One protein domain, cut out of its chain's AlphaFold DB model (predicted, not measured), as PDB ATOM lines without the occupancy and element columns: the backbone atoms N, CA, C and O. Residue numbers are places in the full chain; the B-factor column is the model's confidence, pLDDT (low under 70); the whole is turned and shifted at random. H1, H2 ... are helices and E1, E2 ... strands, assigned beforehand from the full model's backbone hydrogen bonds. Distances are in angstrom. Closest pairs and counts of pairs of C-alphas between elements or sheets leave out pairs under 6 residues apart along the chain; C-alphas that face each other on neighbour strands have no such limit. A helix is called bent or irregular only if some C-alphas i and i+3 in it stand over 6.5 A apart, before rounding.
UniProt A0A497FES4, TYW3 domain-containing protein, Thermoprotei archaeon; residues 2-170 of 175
ATOM      1  N   PHE A   2     -42.959  21.157 -46.584       67.06
ATOM      2  CA  PHE A   2     -43.556  20.362 -47.671       67.06
ATOM      3  C   PHE A   2     -44.989  19.859 -47.439       67.06
ATOM      4  O   PHE A   2     -45.708  19.642 -48.409       67.06
ATOM      5  N   VAL A   3     -45.422  19.668 -46.190       78.50
ATOM      6  CA  VAL A   3     -46.757  19.111 -45.916       78.50
ATOM      7  C   VAL A   3     -47.878  20.065 -46.300       78.50
ATOM      8  O   VAL A   3     -48.785  19.646 -47.009       78.50
ATOM      9  N   ASN A   4     -47.793  21.339 -45.912       84.88
ATOM     10  CA  ASN A   4     -48.801  22.335 -46.295       84.88
ATOM     11  C   ASN A   4     -48.915  22.439 -47.819       84.88
ATOM     12  O   ASN A   4     -50.005  22.411 -48.371       84.88
ATOM     13  N   GLU A   5     -47.773  22.443 -48.504       89.25
ATOM     14  CA  GLU A   5     -47.745  22.469 -49.961       89.25
ATOM     15  C   GLU A   5     -48.379  21.215 -50.588       89.25
ATOM     16  O   GLU A   5     -49.130  21.314 -51.558       89.25
ATOM     17  N   LEU A   6     -48.112  20.026 -50.043       88.31
ATOM     18  CA  LEU A   6     -48.745  18.791 -50.503       88.31
ATOM     19  C   LEU A   6     -50.263  18.817 -50.280       88.31
ATOM     20  O   LEU A   6     -51.007  18.385 -51.162       88.31
ATOM     21  N   VAL A   7     -50.720  19.333 -49.135       91.06
ATOM     22  CA  VAL A   7     -52.147  19.530 -48.842       91.06
ATOM     23  C   VAL A   7     -52.770  20.442 -49.890       91.06
ATOM     24  O   VAL A   7     -53.767  20.057 -50.497       91.06
ATOM     25  N   ASP A   8     -52.155  21.589 -50.171       91.94
ATOM     26  CA  ASP A   8     -52.655  22.538 -51.166       91.94
ATOM     27  C   ASP A   8     -52.754  21.896 -52.551       91.94
ATOM     28  O   ASP A   8     -53.760  22.048 -53.247       91.94
ATOM     29  N   VAL A   9     -51.738  21.135 -52.965       91.81
ATOM     30  CA  VAL A   9     -51.752  20.421 -54.249       91.81
ATOM     31  C   VAL A   9     -52.883  19.394 -54.299       91.81
ATOM     32  O   VAL A   9     -53.594  19.327 -55.301       91.81
ATOM     33  N   LEU A  10     -53.081  18.612 -53.235       93.06
ATOM     34  CA  LEU A  10     -54.151  17.615 -53.162       93.06
ATOM     35  C   LEU A  10     -55.539  18.266 -53.203       93.06
ATOM     36  O   LEU A  10     -56.400  17.810 -53.953       93.06
ATOM     37  N   VAL A  11     -55.735  19.358 -52.463       94.00
ATOM     38  CA  VAL A  11     -56.995  20.115 -52.446       94.00
ATOM     39  C   VAL A  11     -57.295  20.711 -53.818       94.00
ATOM     40  O   VAL A  11     -58.408  20.569 -54.319       94.00
ATOM     41  N   ASN A  12     -56.300  21.302 -54.484       92.56
ATOM     42  CA  ASN A  12     -56.482  21.843 -55.833       92.56
ATOM     43  C   ASN A  12     -56.733  20.757 -56.900       92.56
ATOM     44  O   ASN A  12     -57.253  21.069 -57.969       92.56
ATOM     45  N   LEU A  13     -56.378  19.495 -56.631       91.44
ATOM     46  CA  LEU A  13     -56.727  18.339 -57.465       91.44
ATOM     47  C   LEU A  13     -58.125  17.767 -57.151       91.44
ATOM     48  O   LEU A  13     -58.518  16.775 -57.761       91.44
ATOM     49  N   GLY A  14     -58.874  18.371 -56.224       92.50
ATOM     50  CA  GLY A  14     -60.218  17.936 -55.842       92.50
ATOM     51  C   GLY A  14     -60.254  16.849 -54.762       92.50
ATOM     52  O   GLY A  14     -61.304  16.252 -54.535       92.50
ATOM     53  N   TYR A  15     -59.132  16.575 -54.090       94.31
ATOM     54  CA  TYR A  15     -59.083  15.645 -52.962       94.31
ATOM     55  C   TYR A  15     -59.289  16.369 -51.629       94.31
ATOM     56  O   TYR A  15     -58.955  17.542 -51.482       94.31
ATOM     57  N   ARG A  16     -59.764  15.651 -50.607       95.00
ATOM     58  CA  ARG A  16     -59.814  16.159 -49.229       95.00
ATOM     59  C   ARG A  16     -58.824  15.405 -48.358       95.00
ATOM     60  O   ARG A  16     -58.940  14.196 -48.198       95.00
ATOM     61  N   VAL A  17     -57.882  16.111 -47.747       94.62
ATOM     62  CA  VAL A  17     -56.972  15.512 -46.765       94.62
ATOM     63  C   VAL A  17     -57.722  15.308 -45.447       94.62
ATOM     64  O   VAL A  17     -58.296  16.250 -44.910       94.62
ATOM     65  N   LEU A  18     -57.742  14.073 -44.944       92.94
ATOM     66  CA  LEU A  18     -58.384  13.701 -43.680       92.94
ATOM     67  C   LEU A  18     -57.389  13.698 -42.519       92.94
ATOM     68  O   LEU A  18     -57.702  14.171 -41.428       92.94
ATOM     69  N   ARG A  19     -56.187  13.162 -42.750       90.88
ATOM     70  CA  ARG A  19     -55.134  13.048 -41.738       90.88
ATOM     71  C   ARG A  19     -53.766  13.086 -42.402       90.88
ATOM     72  O   ARG A  19     -53.581  12.498 -43.464       90.88
ATOM     73  N   ILE A  20     -52.803  13.726 -41.745       90.06
ATOM     74  CA  ILE A  20     -51.383  13.615 -42.083       90.06
ATOM     75  C   ILE A  20     -50.605  13.342 -40.806       90.06
ATOM     76  O   ILE A  20     -50.798  14.014 -39.796       90.06
ATOM     77  N   VAL A  21     -49.717  12.360 -40.877       89.00
ATOM     78  CA  VAL A  21     -48.697  12.105 -39.867       89.00
ATOM     79  C   VAL A  21     -47.351  12.224 -40.559       89.00
ATOM     80  O   VAL A  21     -47.039  11.428 -41.441       89.00
ATOM     81  N   GLU A  22     -46.574  13.238 -40.183       88.81
ATOM     82  CA  GLU A  22     -45.216  13.415 -40.698       88.81
ATOM     83  C   GLU A  22     -44.280  12.320 -40.192       88.81
ATOM     84  O   GLU A  22     -44.393  11.858 -39.048       88.81
ATOM     85  N   GLY A  23     -43.328  11.946 -41.046       90.12
ATOM     86  CA  GLY A  23     -42.259  11.042 -40.663       90.12
ATOM     87  C   GLY A  23     -41.452  11.586 -39.480       90.12
ATOM     88  O   GLY A  23     -41.130  12.775 -39.410       90.12
ATOM     89  N   CYS A  24     -41.142  10.715 -38.525       93.81
ATOM     90  CA  CYS A  24     -40.489  11.094 -37.277       93.81
ATOM     91  C   CYS A  24     -39.614   9.980 -36.706       93.81
ATOM     92  O   CYS A  24     -39.773   8.798 -37.019       93.81
ATOM     93  N   VAL A  25     -38.700  10.385 -35.831       95.88
ATOM     94  CA  VAL A  25     -37.981   9.515 -34.908       95.88
ATOM     95  C   VAL A  25     -38.810   9.353 -33.641       95.88
ATOM     96  O   VAL A  25     -39.332  10.335 -33.108       95.88
ATOM     97  N   LEU A  26     -38.904   8.120 -33.152       95.44
ATOM     98  CA  LEU A  26     -39.566   7.759 -31.905       95.44
ATOM     99  C   LEU A  26     -38.597   7.022 -30.984       95.44
ATOM    100  O   LEU A  26     -37.866   6.140 -31.431       95.44
ATOM    101  N   ILE A  27     -38.657   7.345 -29.693       96.19
ATOM    102  CA  ILE A  27     -38.101   6.511 -28.622       96.19
ATOM    103  C   ILE A  27     -39.252   6.161 -27.696       96.19
ATOM    104  O   ILE A  27     -40.001   7.047 -27.272       96.19
ATOM    105  N   TYR A  28     -39.437   4.875 -27.432       95.94
ATOM    106  CA  TYR A  28     -40.626   4.393 -26.747       95.94
ATOM    107  C   TYR A  28     -40.374   3.102 -25.978       95.94
ATOM    108  O   TYR A  28     -39.540   2.288 -26.360       95.94
ATOM    109  N   ASP A  29     -41.129   2.907 -24.907       95.88
ATOM    110  CA  ASP A  29     -41.165   1.673 -24.131       95.88
ATOM    111  C   ASP A  29     -42.417   0.880 -24.502       95.88
ATOM    112  O   ASP A  29     -43.528   1.399 -24.406       95.88
ATOM    113  N   SER A  30     -42.249  -0.349 -24.986       95.44
ATOM    114  CA  SER A  30     -43.361  -1.184 -25.449       95.44
ATOM    115  C   SER A  30     -42.982  -2.668 -25.457       95.44
ATOM    116  O   SER A  30     -41.813  -2.996 -25.689       95.44
ATOM    117  N   PRO A  31     -43.942  -3.598 -25.268       93.12
ATOM    118  CA  PRO A  31     -43.694  -5.035 -25.423       93.12
ATOM    119  C   PRO A  31     -43.293  -5.443 -26.850       93.12
ATOM    120  O   PRO A  31     -42.728  -6.517 -27.042       93.12
ATOM    121  N   SER A  32     -43.585  -4.615 -27.856       91.00
ATOM    122  CA  SER A  32     -43.266  -4.879 -29.263       91.00
ATOM    123  C   SER A  32     -43.099  -3.582 -30.069       91.00
ATOM    124  O   SER A  32     -43.524  -2.514 -29.609       91.00
ATOM    125  N   PRO A  33     -42.513  -3.639 -31.283       90.50
ATOM    126  CA  PRO A  33     -42.412  -2.470 -32.145       90.50
ATOM    127  C   PRO A  33     -43.782  -1.868 -32.480       90.50
ATOM    128  O   PRO A  33     -44.632  -2.536 -33.077       90.50
ATOM    129  N   ILE A  34     -43.990  -0.590 -32.158       85.88
ATOM    130  CA  ILE A  34     -45.285   0.074 -32.381       85.88
ATOM    131  C   ILE A  34     -45.494   0.449 -33.851       85.88
ATOM    132  O   ILE A  34     -44.541   0.669 -34.596       85.88
ATOM    133  N   GLY A  35     -46.748   0.529 -34.283       75.75
ATOM    134  CA  GLY A  35     -47.133   0.948 -35.630       75.75
ATOM    135  C   GLY A  35     -46.930   2.444 -35.898       75.75
ATOM    136  O   GLY A  35     -46.153   3.125 -35.230       75.75
ATOM    137  N   VAL A  36     -47.629   2.952 -36.915       67.62
ATOM    138  CA  VAL A  36     -47.603   4.378 -37.301       67.62
ATOM    139  C   VAL A  36     -48.450   5.254 -36.374       67.62
ATOM    140  O   VAL A  36     -48.183   6.448 -36.276       67.62
ATOM    141  N   PHE A  37     -49.408   4.657 -35.663       72.88
ATOM    142  CA  PHE A  37     -50.249   5.320 -34.666       72.88
ATOM    143  C   PHE A  37     -49.886   4.810 -33.268       72.88
ATOM    144  O   PHE A  37     -50.459   3.823 -32.807       72.88
ATOM    145  N   PRO A  38     -48.890   5.421 -32.601       64.31
ATOM    146  CA  PRO A  38     -48.502   5.076 -31.237       64.31
ATOM    147  C   PRO A  38     -49.670   5.036 -30.251       64.31
ATOM    148  O   PRO A  38     -49.717   4.168 -29.388       64.31
ATOM    149  N   GLU A  39     -50.625   5.951 -30.409       67.62
ATOM    150  CA  GLU A  39     -51.825   6.087 -29.585       67.62
ATOM    151  C   GLU A  39     -52.753   4.862 -29.618       67.62
ATOM    152  O   GLU A  39     -53.546   4.670 -28.699       67.62
ATOM    153  N   GLU A  40     -52.638   4.005 -30.634       69.62
ATOM    154  CA  GLU A  40     -53.409   2.762 -30.735       69.62
ATOM    155  C   GLU A  40     -52.786   1.618 -29.908       69.62
ATOM    156  O   GLU A  40     -53.393   0.558 -29.747       69.62
ATOM    157  N   PHE A  41     -51.594   1.826 -29.337       74.19
ATOM    158  CA  PHE A  41     -50.889   0.849 -28.512       74.19
ATOM    159  C   PHE A  41     -51.066   1.180 -27.030       74.19
ATOM    160  O   PHE A  41     -50.281   1.915 -26.437       74.19
ATOM    161  N   SER A  42     -52.072   0.565 -26.403       70.75
ATOM    162  CA  SER A  42     -52.456   0.807 -25.000       70.75
ATOM    163  C   SER A  42     -51.348   0.590 -23.961       70.75
ATOM    164  O   SER A  42     -51.452   1.098 -22.848       70.75
ATOM    165  N   ASN A  43     -50.292  -0.149 -24.309       84.25
ATOM    166  CA  ASN A  43     -49.178  -0.473 -23.415       84.25
ATOM    167  C   ASN A  43     -47.868   0.247 -23.774       84.25
ATOM    168  O   ASN A  43     -46.838  -0.073 -23.181       84.25
ATOM    169  N   ALA A  44     -47.884   1.163 -24.748       91.00
ATOM    170  CA  ALA A  44     -46.695   1.892 -25.169       91.00
ATOM    171  C   ALA A  44     -46.569   3.238 -24.443       91.00
ATOM    172  O   ALA A  44     -47.541   3.979 -24.305       91.00
ATOM    173  N   VAL A  45     -45.351   3.585 -24.029       93.19
ATOM    174  CA  VAL A  45     -45.012   4.903 -23.476       93.19
ATOM    175  C   VAL A  45     -44.052   5.598 -24.430       93.19
ATOM    176  O   VAL A  45     -42.958   5.099 -24.685       93.19
ATOM    177  N   ILE A  46     -44.452   6.749 -24.970       93.94
ATOM    178  CA  ILE A  46     -43.611   7.541 -25.877       93.94
ATOM    179  C   ILE A  46     -42.751   8.490 -25.055       93.94
ATOM    180  O   ILE A  46     -43.266   9.370 -24.373       93.94
ATOM    181  N   LEU A  47     -41.436   8.300 -25.137       95.50
ATOM    182  CA  LEU A  47     -40.434   9.070 -24.398       95.50
ATOM    183  C   LEU A  47     -39.858  10.199 -25.251       95.50
ATOM    184  O   LEU A  47     -39.485  11.248 -24.737       95.50
ATOM    185  N   TYR A  48     -39.804   9.993 -26.569       95.75
ATOM    186  CA  TYR A  48     -39.337  10.985 -27.526       95.75
ATOM    187  C   TYR A  48     -40.113  10.893 -28.835       95.75
ATOM    188  O   TYR A  48     -40.361   9.796 -29.344       95.75
ATOM    189  N   ARG A  49     -40.426  12.054 -29.413       94.06
ATOM    190  CA  ARG A  49     -40.932  12.193 -30.779       94.06
ATOM    191  C   ARG A  49     -40.357  13.453 -31.405       94.06
ATOM    192  O   ARG A  49     -40.581  14.545 -30.895       94.06
ATOM    193  N   GLY A  50     -39.665  13.306 -32.529       94.00
ATOM    194  CA  GLY A  50     -39.038  14.442 -33.199       94.00
ATOM    195  C   GLY A  50     -38.790  14.207 -34.680       94.00
ATOM    196  O   GLY A  50     -38.761  13.078 -35.158       94.00
ATOM    197  N   SER A  51     -38.599  15.294 -35.421       91.44
ATOM    198  CA  SER A  51     -38.221  15.273 -36.838       91.44
ATOM    199  C   SER A  51     -36.789  14.752 -37.052       91.44
ATOM    200  O   SER A  51     -36.461  14.271 -38.132       91.44
ATOM    201  N   GLN A  52     -35.949  14.847 -36.028       93.06
ATOM    202  CA  GLN A  52     -34.610  14.268 -35.924       93.06
ATOM    203  C   GLN A  52     -34.377  13.883 -34.461       93.06
ATOM    204  O   GLN A  52     -35.163  14.267 -33.596       93.06
ATOM    205  N   CYS A  53     -33.317  13.141 -34.170       94.81
ATOM    206  CA  CYS A  53     -32.869  12.822 -32.819       94.81
ATOM    207  C   CYS A  53     -31.366  13.084 -32.692       94.81
ATOM    208  O   CYS A  53     -30.614  12.859 -33.639       94.81
ATOM    209  N   VAL A  54     -30.936  13.561 -31.527       95.06
ATOM    210  CA  VAL A  54     -29.520  13.772 -31.203       95.06
ATOM    211  C   VAL A  54     -29.067  12.659 -30.271       95.06
ATOM    212  O   VAL A  54     -29.818  12.246 -29.386       95.06
ATOM    213  N   VAL A  55     -27.840  12.178 -30.460       94.44
ATOM    214  CA  VAL A  55     -27.306  11.031 -29.713       94.44
ATOM    215  C   VAL A  55     -27.327  11.239 -28.195       94.44
ATOM    216  O   VAL A  55     -27.638  10.303 -27.465       94.44
ATOM    217  N   ASP A  56     -27.111  12.467 -27.724       94.62
ATOM    218  CA  ASP A  56     -27.119  12.802 -26.296       94.62
ATOM    219  C   ASP A  56     -28.474  12.524 -25.630       94.62
ATOM    220  O   ASP A  56     -28.514  11.996 -24.521       94.62
ATOM    221  N   VAL A  57     -29.585  12.774 -26.339       93.81
ATOM    222  CA  VAL A  57     -30.942  12.456 -25.854       93.81
ATOM    223  C   VAL A  57     -31.092  10.950 -25.643       93.81
ATOM    224  O   VAL A  57     -31.679  10.498 -24.662       93.81
ATOM    225  N   VAL A  58     -30.536  10.152 -26.556       94.50
ATOM    226  CA  VAL A  58     -30.577   8.690 -26.454       94.50
ATOM    227  C   VAL A  58     -29.684   8.205 -25.320       94.50
ATOM    228  O   VAL A  58     -30.096   7.333 -24.562       94.50
ATOM    229  N   HIS A  59     -28.492   8.782 -25.161       94.81
ATOM    230  CA  HIS A  59     -27.604   8.463 -24.045       94.81
ATOM    231  C   HIS A  59     -28.253   8.740 -22.692       94.81
ATOM    232  O   HIS A  59     -28.182   7.889 -21.804       94.81
ATOM    233  N   GLU A  60     -28.902   9.893 -22.543       94.56
ATOM    234  CA  GLU A  60     -29.622  10.256 -21.325       94.56
ATOM    235  C   GLU A  60     -30.741   9.253 -21.028       94.56
ATOM    236  O   GLU A  60     -30.779   8.681 -19.940       94.56
ATOM    237  N   LEU A  61     -31.586   8.941 -22.016       94.94
ATOM    238  CA  LEU A  61     -32.664   7.962 -21.850       94.94
ATOM    239  C   LEU A  61     -32.130   6.566 -21.513       94.94
ATOM    240  O   LEU A  61     -32.638   5.915 -20.606       94.94
ATOM    241  N   VAL A  62     -31.081   6.102 -22.190       94.50
ATOM    242  CA  VAL A  62     -30.475   4.792 -21.907       94.50
ATOM    243  C   VAL A  62     -29.891   4.736 -20.494       94.50
ATOM    244  O   VAL A  62     -29.944   3.679 -19.861       94.50
ATOM    245  N   ARG A  63     -29.369   5.849 -19.970       93.69
ATOM    246  CA  ARG A  63     -28.795   5.917 -18.622       93.69
ATOM    247  C   ARG A  63     -29.869   5.974 -17.535       93.69
ATOM    248  O   ARG A  63     -29.818   5.174 -16.607       93.69
ATOM    249  N   GLU A  64     -30.828   6.884 -17.667       94.94
ATOM    250  CA  GLU A  64     -31.783   7.226 -16.601       94.94
ATOM    251  C   GLU A  64     -33.054   6.369 -16.626       94.94
ATOM    252  O   GLU A  64     -33.640   6.081 -15.581       94.94
ATOM    253  N   TYR A  65     -33.501   5.938 -17.809       96.56
ATOM    254  CA  TYR A  65     -34.775   5.243 -17.954       96.56
ATOM    255  C   TYR A  65     -34.608   3.725 -17.836       96.56
ATOM    256  O   TYR A  65     -33.773   3.105 -18.505       96.56
ATOM    257  N   VAL A  66     -35.435   3.101 -16.998       97.06
ATOM    258  CA  VAL A  66     -35.551   1.642 -16.884       97.06
ATOM    259  C   VAL A  66     -36.886   1.237 -17.515       97.06
ATOM    260  O   VAL A  66     -37.926   1.493 -16.906       97.06
ATOM    261  N   PRO A  67     -36.893   0.653 -18.730       96.50
ATOM    262  CA  PRO A  67     -38.132   0.269 -19.389       96.50
ATOM    263  C   PRO A  67     -38.877  -0.820 -18.617       96.50
ATOM    264  O   PRO A  67     -38.277  -1.772 -18.113       96.50
ATOM    265  N   LYS A  68     -40.206  -0.700 -18.589       96.31
ATOM    266  CA  LYS A  68     -41.127  -1.746 -18.136       96.31
ATOM    267  C   LYS A  68     -41.101  -2.942 -19.085       96.31
ATOM    268  O   LYS A  68     -41.257  -4.076 -18.637       96.31
ATOM    269  N   TYR A  69     -40.939  -2.685 -20.382       95.62
ATOM    270  CA  TYR A  69     -40.840  -3.702 -21.418       95.62
ATOM    271  C   TYR A  69     -39.475  -3.600 -22.114       95.62
ATOM    272  O   TYR A  69     -38.445  -3.934 -21.529       95.62
ATOM    273  N   VAL A  70     -39.463  -3.134 -23.360       96.50
ATOM    274  CA  VAL A  70     -38.267  -2.925 -24.169       96.50
ATOM    275  C   VAL A  70     -38.237  -1.454 -24.558       96.50
ATOM    276  O   VAL A  70     -39.231  -0.923 -25.051       96.50
ATOM    277  N   LEU A  71     -37.095  -0.804 -24.348       97.00
ATOM    278  CA  LEU A  71     -36.829   0.525 -24.879       97.00
ATOM    279  C   LEU A  71     -36.450   0.388 -26.352       97.00
ATOM    280  O   LEU A  71     -35.427  -0.217 -26.680       97.00
ATOM    281  N   TRP A  72     -37.253   0.968 -27.227       96.69
ATOM    282  CA  TRP A  72     -37.049   0.988 -28.666       96.69
ATOM    283  C   TRP A  72     -36.641   2.381 -29.126       96.69
ATOM    284  O   TRP A  72     -37.138   3.382 -28.612       96.69
ATOM    285  N   ILE A  73     -35.811   2.435 -30.163       96.62
ATOM    286  CA  ILE A  73     -35.629   3.611 -31.012       96.62
ATOM    287  C   ILE A  73     -36.026   3.246 -32.437       96.62
ATOM    288  O   ILE A  73     -35.719   2.155 -32.919       96.62
ATOM    289  N   GLY A  74     -36.713   4.140 -33.133       95.44
ATOM    290  CA  GLY A  74     -37.165   3.844 -34.480       95.44
ATOM    291  C   GLY A  74     -37.523   5.062 -35.304       95.44
ATOM    292  O   GLY A  74     -37.699   6.161 -34.788       95.44
ATOM    293  N   ALA A  75     -37.656   4.836 -36.606       95.00
ATOM    294  CA  ALA A  75     -38.198   5.794 -37.555       95.00
ATOM    295  C   ALA A  75     -39.605   5.359 -37.981       95.00
ATOM    296  O   ALA A  75     -39.890   4.165 -38.149       95.00
ATOM    297  N   ARG A  76     -40.484   6.334 -38.184       91.88
ATOM    298  CA  ARG A  76     -41.781   6.179 -38.840       91.88
ATOM    299  C   ARG A  76     -41.805   7.071 -40.065       91.88
ATOM    300  O   ARG A  76     -41.429   8.233 -39.969       91.88
ATOM    301  N   GLY A  77     -42.230   6.518 -41.189       90.88
ATOM    302  CA  GLY A  77     -42.435   7.261 -42.421       90.88
ATOM    303  C   GLY A  77     -43.756   8.016 -42.402       90.88
ATOM    304  O   GLY A  77     -44.613   7.796 -41.541       90.88
ATOM    305  N   THR A  78     -43.919   8.898 -43.377       90.69
ATOM    306  CA  THR A  78     -45.120   9.711 -43.524       90.69
ATOM    307  C   THR A  78     -46.335   8.841 -43.851       90.69
ATOM    308  O   THR A  78     -46.279   7.922 -44.676       90.69
ATOM    309  N   PHE A  79     -47.460   9.184 -43.229       90.88
ATOM    310  CA  PHE A  79     -48.774   8.628 -43.518       90.88
ATOM    311  C   PHE A  79     -49.747   9.740 -43.906       90.88
ATOM    312  O   PHE A  79     -49.805  10.780 -43.247       90.88
ATOM    313  N   LEU A  80     -50.543   9.504 -44.948       91.50
ATOM    314  CA  LEU A  80     -51.652  10.376 -45.323       91.50
ATOM    315  C   LEU A  80     -52.943   9.577 -45.449       91.50
ATOM    316  O   LEU A  80     -52.963   8.503 -46.042       91.50
ATOM    317  N   GLU A  81     -54.038  10.150 -44.973       93.50
ATOM    318  CA  GLU A  81     -55.387   9.688 -45.259       93.50
ATOM    319  C   GLU A  81     -56.110  10.756 -46.076       93.50
ATOM    320  O   GLU A  81     -56.137  11.932 -45.704       93.50
ATOM    321  N   ILE A  82     -56.663  10.355 -47.216       95.31
ATOM    322  CA  ILE A  82     -57.214  11.248 -48.234       95.31
ATOM    323  C   ILE A  82     -58.578  10.708 -48.656       95.31
ATOM    324  O   ILE A  82     -58.703   9.531 -48.972       95.31
ATOM    325  N   ALA A  83     -59.595  11.560 -48.697       96.19
ATOM    326  CA  ALA A  83     -60.878  11.246 -49.304       96.19
ATOM    327  C   ALA A  83     -60.888  11.701 -50.769       96.19
ATOM    328  O   ALA A  83     -60.616  12.867 -51.078       96.19
ATOM    329  N   CYS A  84     -61.227  10.775 -51.655       95.88
ATOM    330  CA  CYS A  84     -61.394  10.992 -53.083       95.88
ATOM    331  C   CYS A  84     -62.888  11.038 -53.444       95.88
ATOM    332  O   CYS A  84     -63.678  10.319 -52.826       95.88
ATOM    333  N   PRO A  85     -63.280  11.843 -54.448       93.69
ATOM    334  CA  PRO A  85     -64.681  11.983 -54.852       93.69
ATOM    335  C   PRO A  85     -65.265  10.692 -55.435       93.69
ATOM    336  O   PRO A  85     -66.442  10.410 -55.250       93.69
ATOM    337  N   ASP A  86     -64.440   9.891 -56.112       93.81
ATOM    338  CA  ASP A  86     -64.855   8.654 -56.763       93.81
ATOM    339  C   ASP A  86     -63.693   7.650 -56.885       93.81
ATOM    340  O   ASP A  86     -62.525   7.936 -56.577       93.81
ATOM    341  N   LEU A  87     -64.031   6.435 -57.325       94.56
ATOM    342  CA  LEU A  87     -63.082   5.332 -57.479       94.56
ATOM    343  C   LEU A  87     -62.035   5.615 -58.568       94.56
ATOM    344  O   LEU A  87     -60.891   5.162 -58.461       94.56
ATOM    345  N   GLU A  88     -62.404   6.359 -59.610       94.06
ATOM    346  CA  GLU A  88     -61.498   6.702 -60.704       94.06
ATOM    347  C   GLU A  88     -60.385   7.635 -60.209       94.06
ATOM    348  O   GLU A  88     -59.200   7.379 -60.439       94.06
ATOM    349  N   SER A  89     -60.755   8.665 -59.457       93.62
ATOM    350  CA  SER A  89     -59.870   9.638 -58.823       93.62
ATOM    351  C   SER A  89     -58.960   8.963 -57.795       93.62
ATOM    352  O   SER A  89     -57.744   9.162 -57.820       93.62
ATOM    353  N   ALA A  90     -59.504   8.069 -56.962       95.06
ATOM    354  CA  ALA A  90     -58.712   7.236 -56.054       95.06
ATOM    355  C   ALA A  90     -57.685   6.370 -56.804       95.06
ATOM    356  O   ALA A  90     -56.510   6.311 -56.434       95.06
ATOM    357  N   THR A  91     -58.098   5.736 -57.903       94.00
ATOM    358  CA  THR A  91     -57.222   4.894 -58.728       94.00
ATOM    359  C   THR A  91     -56.116   5.711 -59.397       94.00
ATOM    360  O   THR A  91     -54.966   5.267 -59.438       94.00
ATOM    361  N   LYS A  92     -56.428   6.911 -59.905       92.94
ATOM    362  CA  LYS A  92     -55.440   7.841 -60.479       92.94
ATOM    363  C   LYS A  92     -54.402   8.244 -59.434       92.94
ATOM    364  O   LYS A  92     -53.208   8.108 -59.699       92.94
ATOM    365  N   LEU A  93     -54.844   8.659 -58.245       93.62
ATOM    366  CA  LEU A  93     -53.956   9.010 -57.135       93.62
ATOM    367  C   LEU A  93     -53.024   7.844 -56.782       93.62
ATOM    368  O   LEU A  93     -51.806   8.013 -56.769       93.62
ATOM    369  N   LEU A  94     -53.578   6.645 -56.585       93.50
ATOM    370  CA  LEU A  94     -52.807   5.446 -56.245       93.50
ATOM    371  C   LEU A  94     -51.772   5.076 -57.313       93.50
ATOM    372  O   LEU A  94     -50.655   4.691 -56.971       93.50
ATOM    373  N   LYS A  95     -52.107   5.203 -58.602       91.38
ATOM    374  CA  LYS A  95     -51.148   4.955 -59.690       91.38
ATOM    375  C   LYS A  95     -49.974   5.929 -59.639       91.38
ATOM    376  O   LYS A  95     -48.841   5.502 -59.817       91.38
ATOM    377  N   LEU A  96     -50.229   7.209 -59.369       89.56
ATOM    378  CA  LEU A  96     -49.186   8.236 -59.315       89.56
ATOM    379  C   LEU A  96     -48.242   8.030 -58.131       89.56
ATOM    380  O   LEU A  96     -47.027   8.052 -58.302       89.56
ATOM    381  N   VAL A  97     -48.790   7.793 -56.941       87.88
ATOM    382  CA  VAL A  97     -47.992   7.666 -55.710       87.88
ATOM    383  C   VAL A  97     -47.214   6.346 -55.654       87.88
ATOM    384  O   VAL A  97     -46.096   6.308 -55.146       87.88
ATOM    385  N   LYS A  98     -47.726   5.262 -56.257       85.94
ATOM    386  CA  LYS A  98     -46.994   3.985 -56.354       85.94
ATOM    387  C   LYS A  98     -45.705   4.080 -57.177       85.94
ATOM    388  O   LYS A  98     -44.803   3.278 -56.956       85.94
ATOM    389  N   LEU A  99     -45.591   5.061 -58.076       82.12
ATOM    390  CA  LEU A  99     -44.366   5.324 -58.844       82.12
ATOM    391  C   LEU A  99     -43.265   6.007 -58.016       82.12
ATOM    392  O   LEU A  99     -42.133   6.106 -58.477       82.12
ATOM    393  N   VAL A 100     -43.586   6.484 -56.811       81.44
ATOM    394  CA  VAL A 100     -42.691   7.254 -55.932       81.44
ATOM    395  C   VAL A 100     -42.621   6.639 -54.528       81.44
ATOM    396  O   VAL A 100     -42.633   7.342 -53.529       81.44
ATOM    397  N   ASP A 101     -42.545   5.308 -54.471       80.44
ATOM    398  CA  ASP A 101     -42.289   4.491 -53.268       80.44
ATOM    399  C   ASP A 101     -43.407   4.383 -52.216       80.44
ATOM    400  O   ASP A 101     -43.249   3.695 -51.210       80.44
ATOM    401  N   PHE A 102     -44.606   4.892 -52.494       82.81
ATOM    402  CA  PHE A 102     -45.795   4.682 -51.655       82.81
ATOM    403  C   PHE A 102     -46.518   3.357 -51.980       82.81
ATOM    404  O   PHE A 102     -47.727   3.326 -52.230       82.81
ATOM    405  N   LYS A 103     -45.796   2.226 -52.045       78.69
ATOM    406  CA  LYS A 103     -46.350   0.980 -52.631       78.69
ATOM    407  C   LYS A 103     -47.388   0.266 -51.753       78.69
ATOM    408  O   LYS A 103     -48.212  -0.462 -52.300       78.69
ATOM    409  N   HIS A 104     -47.406   0.517 -50.441       81.75
ATOM    410  CA  HIS A 104     -48.428  -0.006 -49.516       81.75
ATOM    411  C   HIS A 104     -49.715   0.830 -49.484       81.75
ATOM    412  O   HIS A 104     -50.601   0.590 -48.669       81.75
ATOM    413  N   SER A 105     -49.833   1.807 -50.380       87.31
ATOM    414  CA  SER A 105     -51.027   2.637 -50.473       87.31
ATOM    415  C   SER A 105     -52.210   1.880 -51.065       87.31
ATOM    416  O   SER A 105     -52.063   1.123 -52.035       87.31
ATOM    417  N   GLY A 106     -53.398   2.146 -50.532       91.75
ATOM    418  CA  GLY A 106     -54.622   1.473 -50.944       91.75
ATOM    419  C   GLY A 106     -55.886   2.197 -50.502       91.75
ATOM    420  O   GLY A 106     -55.838   3.166 -49.747       91.75
ATOM    421  N   ILE A 107     -57.018   1.713 -51.005       93.94
ATOM    422  CA  ILE A 107     -58.343   2.157 -50.570       93.94
ATOM    423  C   ILE A 107     -58.633   1.515 -49.214       93.94
ATOM    424  O   ILE A 107     -58.515   0.298 -49.074       93.94
ATOM    425  N   THR A 108     -59.019   2.322 -48.233       91.88
ATOM    426  CA  THR A 108     -59.342   1.877 -46.869       91.88
ATOM    427  C   THR A 108     -60.830   1.936 -46.558       91.88
ATOM    428  O   THR A 108     -61.293   1.238 -45.659       91.88
ATOM    429  N   SER A 109     -61.609   2.722 -47.308       91.62
ATOM    430  CA  SER A 109     -63.063   2.781 -47.154       91.62
ATOM    431  C   SER A 109     -63.770   3.129 -48.461       91.62
ATOM    432  O   SER A 109     -63.287   3.957 -49.231       91.62
ATOM    433  N   LEU A 110     -64.934   2.516 -48.681       88.69
ATOM    434  CA  LEU A 110     -65.844   2.767 -49.802       88.69
ATOM    435  C   LEU A 110     -67.185   3.285 -49.245       88.69
ATOM    436  O   LEU A 110     -68.150   2.530 -49.157       88.69
ATOM    437  N   ARG A 111     -67.224   4.537 -48.775       82.31
ATOM    438  CA  ARG A 111     -68.452   5.192 -48.270       82.31
ATOM    439  C   ARG A 111     -68.885   6.285 -49.257       82.31
ATOM    440  O   ARG A 111     -68.605   6.161 -50.444       82.31
ATOM    441  N   ASP A 112     -69.520   7.356 -48.773       79.25
ATOM    442  CA  ASP A 112     -69.905   8.527 -49.582       79.25
ATOM    443  C   ASP A 112     -68.714   9.155 -50.328       79.25
ATOM    444  O   ASP A 112     -68.875   9.723 -51.403       79.25
ATOM    445  N   LEU A 113     -67.509   9.028 -49.763       86.69
ATOM    446  CA  LEU A 113     -66.236   9.293 -50.428       86.69
ATOM    447  C   LEU A 113     -65.347   8.047 -50.347       86.69
ATOM    448  O   LEU A 113     -65.482   7.213 -49.443       86.69
ATOM    449  N   ILE A 114     -64.407   7.944 -51.285       94.44
ATOM    450  CA  ILE A 114     -63.434   6.851 -51.340       94.44
ATOM    451  C   ILE A 114     -62.209   7.245 -50.523       94.44
ATOM    452  O   ILE A 114     -61.427   8.093 -50.953       94.44
ATOM    453  N   ASN A 115     -62.013   6.632 -49.358       95.12
ATOM    454  CA  ASN A 115     -60.830   6.905 -48.544       95.12
ATOM    455  C   ASN A 115     -59.640   6.102 -49.062       95.12
ATOM    456  O   ASN A 115     -59.716   4.888 -49.258       95.12
ATOM    457  N   VAL A 116     -58.523   6.792 -49.239       95.44
ATOM    458  CA  VAL A 116     -57.235   6.256 -49.650       95.44
ATOM    459  C   VAL A 116     -56.224   6.564 -48.560       95.44
ATOM    460  O   VAL A 116     -56.080   7.711 -48.135       95.44
ATOM    461  N   SER A 117     -55.483   5.545 -48.140       92.75
ATOM    462  CA  SER A 117     -54.349   5.715 -47.241       92.75
ATOM    463  C   SER A 117     -53.045   5.556 -48.003       92.75
ATOM    464  O   SER A 117     -52.853   4.579 -48.732       92.75
ATOM    465  N   LEU A 118     -52.151   6.520 -47.815       90.94
ATOM    466  CA  LEU A 118     -50.818   6.551 -48.389       90.94
ATOM    467  C   LEU A 118     -49.796   6.276 -47.295       90.94
ATOM    468  O   LEU A 118     -49.709   7.024 -46.325       90.94
ATOM    469  N   TRP A 119     -49.017   5.213 -47.480       87.50
ATOM    470  CA  TRP A 119     -48.009   4.773 -46.523       87.50
ATOM    471  C   TRP A 119     -46.631   4.802 -47.161       87.50
ATOM    472  O   TRP A 119     -46.386   4.119 -48.163       87.50
ATOM    473  N   SER A 120     -45.732   5.563 -46.552       86.06
ATOM    474  CA  SER A 120     -44.313   5.444 -46.830       86.06
ATOM    475  C   SER A 120     -43.757   4.130 -46.276       86.06
ATOM    476  O   SER A 120     -44.191   3.641 -45.232       86.06
ATOM    477  N   MET A 121     -42.787   3.543 -46.980       85.25
ATOM    478  CA  MET A 121     -42.133   2.298 -46.559       85.25
ATOM    479  C   MET A 121     -41.037   2.502 -45.513       85.25
ATOM    480  O   MET A 121     -40.520   1.517 -44.985       85.25
ATOM    481  N   TYR A 122     -40.645   3.745 -45.224       89.00
ATOM    482  CA  TYR A 122     -39.547   4.001 -44.299       89.00
ATOM    483  C   TYR A 122     -39.983   3.723 -42.871       89.00
ATOM    484  O   TYR A 122     -40.612   4.537 -42.204       89.00
ATOM    485  N   ARG A 123     -39.627   2.540 -42.390       91.25
ATOM    486  CA  ARG A 123     -39.819   2.136 -41.009       91.25
ATOM    487  C   ARG A 123     -38.585   1.405 -40.534       91.25
ATOM    488  O   ARG A 123     -38.009   0.598 -41.260       91.25
ATOM    489  N   LEU A 124     -38.219   1.691 -39.297       94.00
ATOM    490  CA  LEU A 124     -37.109   1.054 -38.623       94.00
ATOM    491  C   LEU A 124     -37.407   1.005 -37.134       94.00
ATOM    492  O   LEU A 124     -37.943   1.971 -36.596       94.00
ATOM    493  N   ASP A 125     -37.067  -0.102 -36.488       94.62
ATOM    494  CA  ASP A 125     -37.232  -0.298 -35.055       94.62
ATOM    495  C   ASP A 125     -36.039  -1.101 -34.538       94.62
ATOM    496  O   ASP A 125     -35.778  -2.204 -35.017       94.62
ATOM    497  N   PHE A 126     -35.319  -0.541 -33.571       95.12
ATOM    498  CA  PHE A 126     -34.189  -1.175 -32.907       95.12
ATOM    499  C   PHE A 126     -34.437  -1.247 -31.402       95.12
ATOM    500  O   PHE A 126     -34.738  -0.218 -30.787       95.12
ATOM    501  N   PRO A 127     -34.301  -2.431 -30.788       95.88
ATOM    502  CA  PRO A 127     -34.345  -2.557 -29.343       95.88
ATOM    503  C   PRO A 127     -33.011  -2.074 -28.758       95.88
ATOM    504  O   PRO A 127     -31.941  -2.503 -29.182       95.88
ATOM    505  N   VAL A 128     -33.075  -1.167 -27.788       96.31
ATOM    506  CA  VAL A 128     -31.905  -0.514 -27.182       96.31
ATOM    507  C   VAL A 128     -31.614  -1.060 -25.789       96.31
ATOM    508  O   VAL A 128     -30.452  -1.249 -25.434       96.31
ATOM    509  N   LYS A 129     -32.655  -1.311 -24.988       96.50
ATOM    510  CA  LYS A 129     -32.520  -1.698 -23.576       96.50
ATOM    511  C   LYS A 129     -33.695  -2.566 -23.121       96.50
ATOM    512  O   LYS A 129     -34.829  -2.305 -23.524       96.50
ATOM    513  N   ILE A 130     -33.441  -3.552 -22.262       96.88
ATOM    514  CA  ILE A 130     -34.461  -4.370 -21.584       96.88
ATOM    515  C   ILE A 130     -34.159  -4.369 -20.087       96.88
ATOM    516  O   ILE A 130     -33.080  -4.784 -19.666       96.88
ATOM    517  N   GLY A 131     -35.095  -3.882 -19.268       95.31
ATOM    518  CA  GLY A 131     -34.846  -3.659 -17.843       95.31
ATOM    519  C   GLY A 131     -33.588  -2.811 -17.621       95.31
ATOM    520  O   GLY A 131     -33.515  -1.666 -18.064       95.31
ATOM    521  N   HIS A 132     -32.571  -3.368 -16.963       95.56
ATOM    522  CA  HIS A 132     -31.287  -2.689 -16.739       95.56
ATOM    523  C   HIS A 132     -30.224  -2.984 -17.812       95.56
ATOM    524  O   HIS A 132     -29.186  -2.326 -17.832       95.56
ATOM    525  N   GLU A 133     -30.468  -3.941 -18.705       95.75
ATOM    526  CA  GLU A 133     -29.494  -4.413 -19.686       95.75
ATOM    527  C   GLU A 133     -29.565  -3.601 -20.982       95.75
ATOM    528  O   GLU A 133     -30.617  -3.506 -21.618       95.75
ATOM    529  N   CYS A 134     -28.434  -3.021 -21.389       95.38
ATOM    530  CA  CYS A 134     -28.301  -2.350 -22.681       95.38
ATOM    531  C   CYS A 134     -27.958  -3.380 -23.761       95.38
ATOM    532  O   CYS A 134     -26.955  -4.078 -23.654       95.38
ATOM    533  N   LEU A 135     -28.771  -3.434 -24.814       94.56
ATOM    534  CA  LEU A 135     -28.584  -4.343 -25.949       94.56
ATOM    535  C   LEU A 135     -27.630  -3.782 -27.006       94.56
ATOM    536  O   LEU A 135     -27.109  -4.523 -27.836       94.56
ATOM    537  N   ILE A 136     -27.424  -2.465 -26.991       91.00
ATOM    538  CA  ILE A 136     -26.524  -1.753 -27.894       91.00
ATOM    539  C   ILE A 136     -25.423  -1.115 -27.052       91.00
ATOM    540  O   ILE A 136     -25.692  -0.519 -26.006       91.00
ATOM    541  N   SER A 137     -24.177  -1.243 -27.511       88.19
ATOM    542  CA  SER A 137     -23.044  -0.588 -26.863       88.19
ATOM    543  C   SER A 137     -23.215   0.932 -26.915       88.19
ATOM    544  O   SER A 137     -23.741   1.483 -27.884       88.19
ATOM    545  N   THR A 138     -22.725   1.648 -25.906       80.06
ATOM    546  CA  THR A 138     -22.775   3.117 -25.916       80.06
ATOM    547  C   THR A 138     -22.053   3.713 -27.125       80.06
ATOM    548  O   THR A 138     -22.499   4.719 -27.664       80.06
ATOM    549  N   GLN A 139     -20.989   3.071 -27.608       83.38
ATOM    550  CA  GLN A 139     -20.237   3.522 -28.783       83.38
ATOM    551  C   GLN A 139     -21.023   3.354 -30.095       83.38
ATOM    552  O   GLN A 139     -20.832   4.131 -31.028       83.38
ATOM    553  N   ASP A 140     -21.924   2.372 -30.175       91.69
ATOM    554  CA  ASP A 140     -22.727   2.111 -31.374       91.69
ATOM    555  C   ASP A 140     -24.064   2.866 -31.392       91.69
ATOM    556  O   ASP A 140     -24.682   2.969 -32.455       91.69
ATOM    557  N   LEU A 141     -24.493   3.459 -30.270       92.00
ATOM    558  CA  LEU A 141     -25.718   4.271 -30.209       92.00
ATOM    559  C   LEU A 141     -25.715   5.415 -31.228       92.00
ATOM    560  O   LEU A 141     -26.739   5.657 -31.863       92.00
ATOM    561  N   GLY A 142     -24.566   6.063 -31.450       94.25
ATOM    562  CA  GLY A 142     -24.428   7.106 -32.471       94.25
ATOM    563  C   GLY A 142     -24.800   6.610 -33.870       94.25
ATOM    564  O   GLY A 142     -25.614   7.229 -34.550       94.25
ATOM    565  N   LYS A 143     -24.316   5.422 -34.257       94.94
ATOM    566  CA  LYS A 143     -24.632   4.817 -35.563       94.94
ATOM    567  C   LYS A 143     -26.120   4.501 -35.701       94.94
ATOM    568  O   LYS A 143     -26.678   4.637 -36.787       94.94
ATOM    569  N   VAL A 144     -26.767   4.071 -34.616       95.44
ATOM    570  CA  VAL A 144     -28.212   3.803 -34.602       95.44
ATOM    571  C   VAL A 144     -28.999   5.098 -34.791       95.44
ATOM    572  O   VAL A 144     -29.939   5.125 -35.584       95.44
ATOM    573  N   VAL A 145     -28.597   6.178 -34.120       96.31
ATOM    574  CA  VAL A 145     -29.225   7.499 -34.261       96.31
ATOM    575  C   VAL A 145     -29.063   8.040 -35.676       96.31
ATOM    576  O   VAL A 145     -30.058   8.437 -36.286       96.31
ATOM    577  N   ASP A 146     -27.857   7.979 -36.239       96.38
ATOM    578  CA  ASP A 146     -27.591   8.390 -37.620       96.38
ATOM    579  C   ASP A 146     -28.448   7.601 -38.614       96.38
ATOM    580  O   ASP A 146     -29.065   8.168 -39.521       96.38
ATOM    581  N   LEU A 147     -28.549   6.284 -38.415       96.50
ATOM    582  CA  LEU A 147     -29.360   5.419 -39.258       96.50
ATOM    583  C   LEU A 147     -30.847   5.784 -39.170       96.50
ATOM    584  O   LEU A 147     -31.493   5.954 -40.204       96.50
ATOM    585  N   VAL A 148     -31.389   5.955 -37.965       96.56
ATOM    586  CA  VAL A 148     -32.796   6.322 -37.746       96.56
ATOM    587  C   VAL A 148     -33.109   7.704 -38.336       96.56
ATOM    588  O   VAL A 148     -34.109   7.850 -39.042       96.56
ATOM    589  N   ASN A 149     -32.227   8.688 -38.153       97.06
ATOM    590  CA  ASN A 149     -32.349  10.005 -38.783       97.06
ATOM    591  C   ASN A 149     -32.345   9.903 -40.314       97.06
ATOM    592  O   ASN A 149     -33.193  10.505 -40.975       97.06
ATOM    593  N   SER A 150     -31.456   9.087 -40.890       96.38
ATOM    594  CA  SER A 150     -31.378   8.910 -42.346       96.38
ATOM    595  C   SER A 150     -32.669   8.345 -42.953       96.38
ATOM    596  O   SER A 150     -33.005   8.671 -44.091       96.38
ATOM    597  N   PHE A 151     -33.427   7.533 -42.207       95.12
ATOM    598  CA  PHE A 151     -34.730   7.033 -42.654       95.12
ATOM    599  C   PHE A 151     -35.774   8.149 -42.729       95.12
ATOM    600  O   PHE A 151     -36.544   8.187 -43.686       95.12
ATOM    601  N   VAL A 152     -35.782   9.069 -41.760       94.31
ATOM    602  CA  VAL A 152     -36.697  10.220 -41.772       94.31
ATOM    603  C   VAL A 152     -36.333  11.201 -42.889       94.31
ATOM    604  O   VAL A 152     -37.224  11.723 -43.555       94.31
ATOM    605  N   GLU A 153     -35.045  11.421 -43.163       94.31
ATOM    606  CA  GLU A 153     -34.638  12.265 -44.297       94.31
ATOM    607  C   GLU A 153     -35.052  11.655 -45.644       94.31
ATOM    608  O   GLU A 153     -35.671  12.331 -46.466       94.31
ATOM    609  N   ARG A 154     -34.819  10.352 -45.848       92.50
ATOM    610  CA  ARG A 154     -35.272   9.647 -47.064       92.50
ATOM    611  C   ARG A 154     -36.790   9.698 -47.238       92.50
ATOM    612  O   ARG A 154     -37.280   9.831 -48.360       92.50
ATOM    613  N   ASP A 155     -37.539   9.625 -46.141       91.69
ATOM    614  CA  ASP A 155     -38.992   9.789 -46.153       91.69
ATOM    615  C   ASP A 155     -39.418  11.167 -46.674       91.69
ATOM    616  O   ASP A 155     -40.285  11.261 -47.548       91.69
ATOM    617  N   ARG A 156     -38.751  12.237 -46.226       90.62
ATOM    618  CA  ARG A 156     -39.003  13.595 -46.734       90.62
ATOM    619  C   ARG A 156     -38.677  13.732 -48.212       90.62
ATOM    620  O   ARG A 156     -39.438  14.368 -48.941       90.62
ATOM    621  N   GLU A 157     -37.583  13.133 -48.672       91.00
ATOM    622  CA  GLU A 157     -37.225  13.128 -50.093       91.00
ATOM    623  C   GLU A 157     -38.307  12.446 -50.938       91.00
ATOM    624  O   GLU A 157     -38.689  12.955 -51.995       91.00
ATOM    625  N   VAL A 158     -38.836  11.311 -50.475       88.50
ATOM    626  CA  VAL A 158     -39.958  10.613 -51.118       88.50
ATOM    627  C   VAL A 158     -41.215  11.481 -51.142       88.50
ATOM    628  O   VAL A 158     -41.850  11.614 -52.193       88.50
ATOM    629  N   LEU A 159     -41.546  12.145 -50.034       88.62
ATOM    630  CA  LEU A 159     -42.694  13.047 -49.959       88.62
ATOM    631  C   LEU A 159     -42.565  14.230 -50.935       88.62
ATOM    632  O   LEU A 159     -43.528  14.595 -51.615       88.62
ATOM    633  N   ALA A 160     -41.361  14.787 -51.079       89.25
ATOM    634  CA  ALA A 160     -41.077  15.839 -52.052       89.25
ATOM    635  C   ALA A 160     -41.257  15.351 -53.504       89.25
ATOM    636  O   ALA A 160     -41.787  16.084 -54.351       89.25
ATOM    637  N   ARG A 161     -40.890  14.094 -53.804       88.94
ATOM    638  CA  ARG A 161     -41.148  13.472 -55.115       88.94
ATOM    639  C   ARG A 161     -42.643  13.303 -55.383       88.94
ATOM    640  O   ARG A 161     -43.081  13.638 -56.484       88.94
ATOM    641  N   VAL A 162     -43.433  12.865 -54.397       87.81
ATOM    642  CA  VAL A 162     -44.906  12.805 -54.504       87.81
ATOM    643  C   VAL A 162     -45.476  14.173 -54.850       87.81
ATOM    644  O   VAL A 162     -46.184  14.304 -55.849       87.81
ATOM    645  N   CYS A 163     -45.130  15.196 -54.066       89.69
ATOM    646  CA  CYS A 163     -45.599  16.561 -54.294       89.69
ATOM    647  C   CYS A 163     -45.260  17.029 -55.720       89.69
ATOM    648  O   CYS A 163     -46.121  17.532 -56.443       89.69
ATOM    649  N   SER A 164     -44.036  16.763 -56.182       90.00
ATOM    650  CA  SER A 164     -43.586  17.106 -57.536       90.00
ATOM    651  C   SER A 164     -44.391  16.407 -58.638       90.00
ATOM    652  O   SER A 164     -44.760  17.037 -59.631       90.00
ATOM    653  N   VAL A 165     -44.691  15.113 -58.483       90.50
ATOM    654  CA  VAL A 165     -45.506  14.354 -59.448       90.50
ATOM    655  C   VAL A 165     -46.941  14.881 -59.492       90.50
ATOM    656  O   VAL A 165     -47.488  15.065 -60.581       90.50
ATOM    657  N   LEU A 166     -47.535  15.181 -58.336       89.75
ATOM    658  CA  LEU A 166     -48.896  15.713 -58.250       89.75
ATOM    659  C   LEU A 166     -49.001  17.133 -58.827       89.75
ATOM    660  O   LEU A 166     -49.926  17.419 -59.584       89.75
ATOM    661  N   LYS A 167     -48.012  18.002 -58.581       89.25
ATOM    662  CA  LYS A 167     -47.935  19.339 -59.200       89.25
ATOM    663  C   LYS A 167     -47.907  19.284 -60.724       89.25
ATOM    664  O   LYS A 167     -48.579  20.076 -61.380       89.25
ATOM    665  N   ARG A 168     -47.160  18.339 -61.305       88.38
ATOM    666  CA  ARG A 168     -47.127  18.147 -62.766       88.38
ATOM    667  C   ARG A 168     -48.493  17.760 -63.325       88.38
ATOM    668  O   ARG A 168     -48.829  18.179 -64.427       88.38
ATOM    669  N   GLN A 169     -49.277  16.981 -62.579       83.19
ATOM    670  CA  GLN A 169     -50.656  16.673 -62.966       83.19
ATOM    671  C   GLN A 169     -51.533  17.919 -62.907       83.19
ATOM    672  O   GLN A 169     -52.234  18.202 -63.871       83.19
ATOM    673  N   LEU A 170     -51.424  18.715 -61.842       78.25
ATOM    674  CA  LEU A 170     -52.164  19.969 -61.720       78.25
ATOM    675  C   LEU A 170     -51.886  20.933 -62.888       78.25
ATOM    676  O   LEU A 170     -52.813  21.519 -63.441       78.25
TER     677      LEU A 170
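This is residues 2 to 170 of the 175 residues of the protein "TYW3 domain-containing protein" of Thermoprotei archaeon (UniProt A0A497FES4). Two twisted four-stranded sheets are set end to end as one long arch, with E1 running on into E2 and E4 into E5, and the long helix H4 spans its length. H4 packs on the sheet E3, E2, E4, E8 and then runs on past H1 and H3, which cover one face of the sheet E1, E5, E7, E6; H2 fills the space near the other end of H4. The printed part has 169 residues, in the order H1, E1, E2, E3, H2, E4, E5, H3, E6, E7, E8, H4, and both sheets are antiparallel. The class is mixed, helices and strands; the whole is compact, with a radius of gyration of the C-alphas of 18.0 A, yet elongated, spanning 54 by 29 by 22 A.

One sheet holds E3, residues 45 to 50, E2, residues 24 to 30, E4, residues 70 to 76, and E8, residues 123 to 130, 21.2 A long. The other holds E1, residues 16 to 21, E5, residues 79 to 84, E7, residues 114 to 119, and E6, residues 106 to 110. H1 is residues 2 to 12, from C-alpha 2 at (-43.556, 20.362, -47.671); H2 is residues 55 to 64 and H3 residues 87 to 98, 16.2 A long. H4, residues 138 to 170, runs 49.3 A from (-22.775, 3.117, -25.916) to (-52.164, 19.969, -61.720); it is only just irregular, with C-alphas 139 and 142 6.6 A apart.

In the strongly twisted sheet E3, E2, E4, E8, N 47 and O 27 are 2.9 A apart, N 26 and O 74 2.8 A, and N 73 and O 126 2.9 A, within hydrogen-bond range. E2 and E3 form a hairpin. H2 and H4 are on the same face, two layers; H4 runs along the strands over E4 at a height of 7.4 A over the sheet, the closest C-alphas being those of Ala 75 and Val 148, 5.4 A. E3, H2, E4 is a split strand-helix-strand unit, with E2 between its strands and a right-handed crossover; so is E5, H3, E6, with E7 between. In the second sheet N 18 and O 81, N 82 and O 116, and N 108 and O 115 are 2.8, 2.9 and 2.8 A apart. H1 and H3 are on the same face of it, again two layers, H1 over E1 and H3 over E7. H4, the hub, touches H1 at a shallow tilt of 24 degrees, the same way, C-alphas 6 and 163 being closest at 5.4 A. It touches H2 with residues 138 to 145 alone, at a steep tilt of 51 degrees, opposite ways, closest at C-alphas 55 and 142, 5.6 A. It touches H3 with residues 162 to 166 alone, at a steep tilt of 46 degrees, closest at C-alphas 97 and 162, 6.1 A. Every O i to N i+4 pair is within hydrogen-bond range in H1, H2 and H3, and 27 of 29 in H4.

The C-alphas farthest apart, of His 132 and Leu 170, are 54.5 A apart. The printed part has no cut. The link from E2 to E3, residues 31 to 44, is long. Mean pLDDT of the printed part is 90.7; residues 2, 36 and 38 to 40 are under 70.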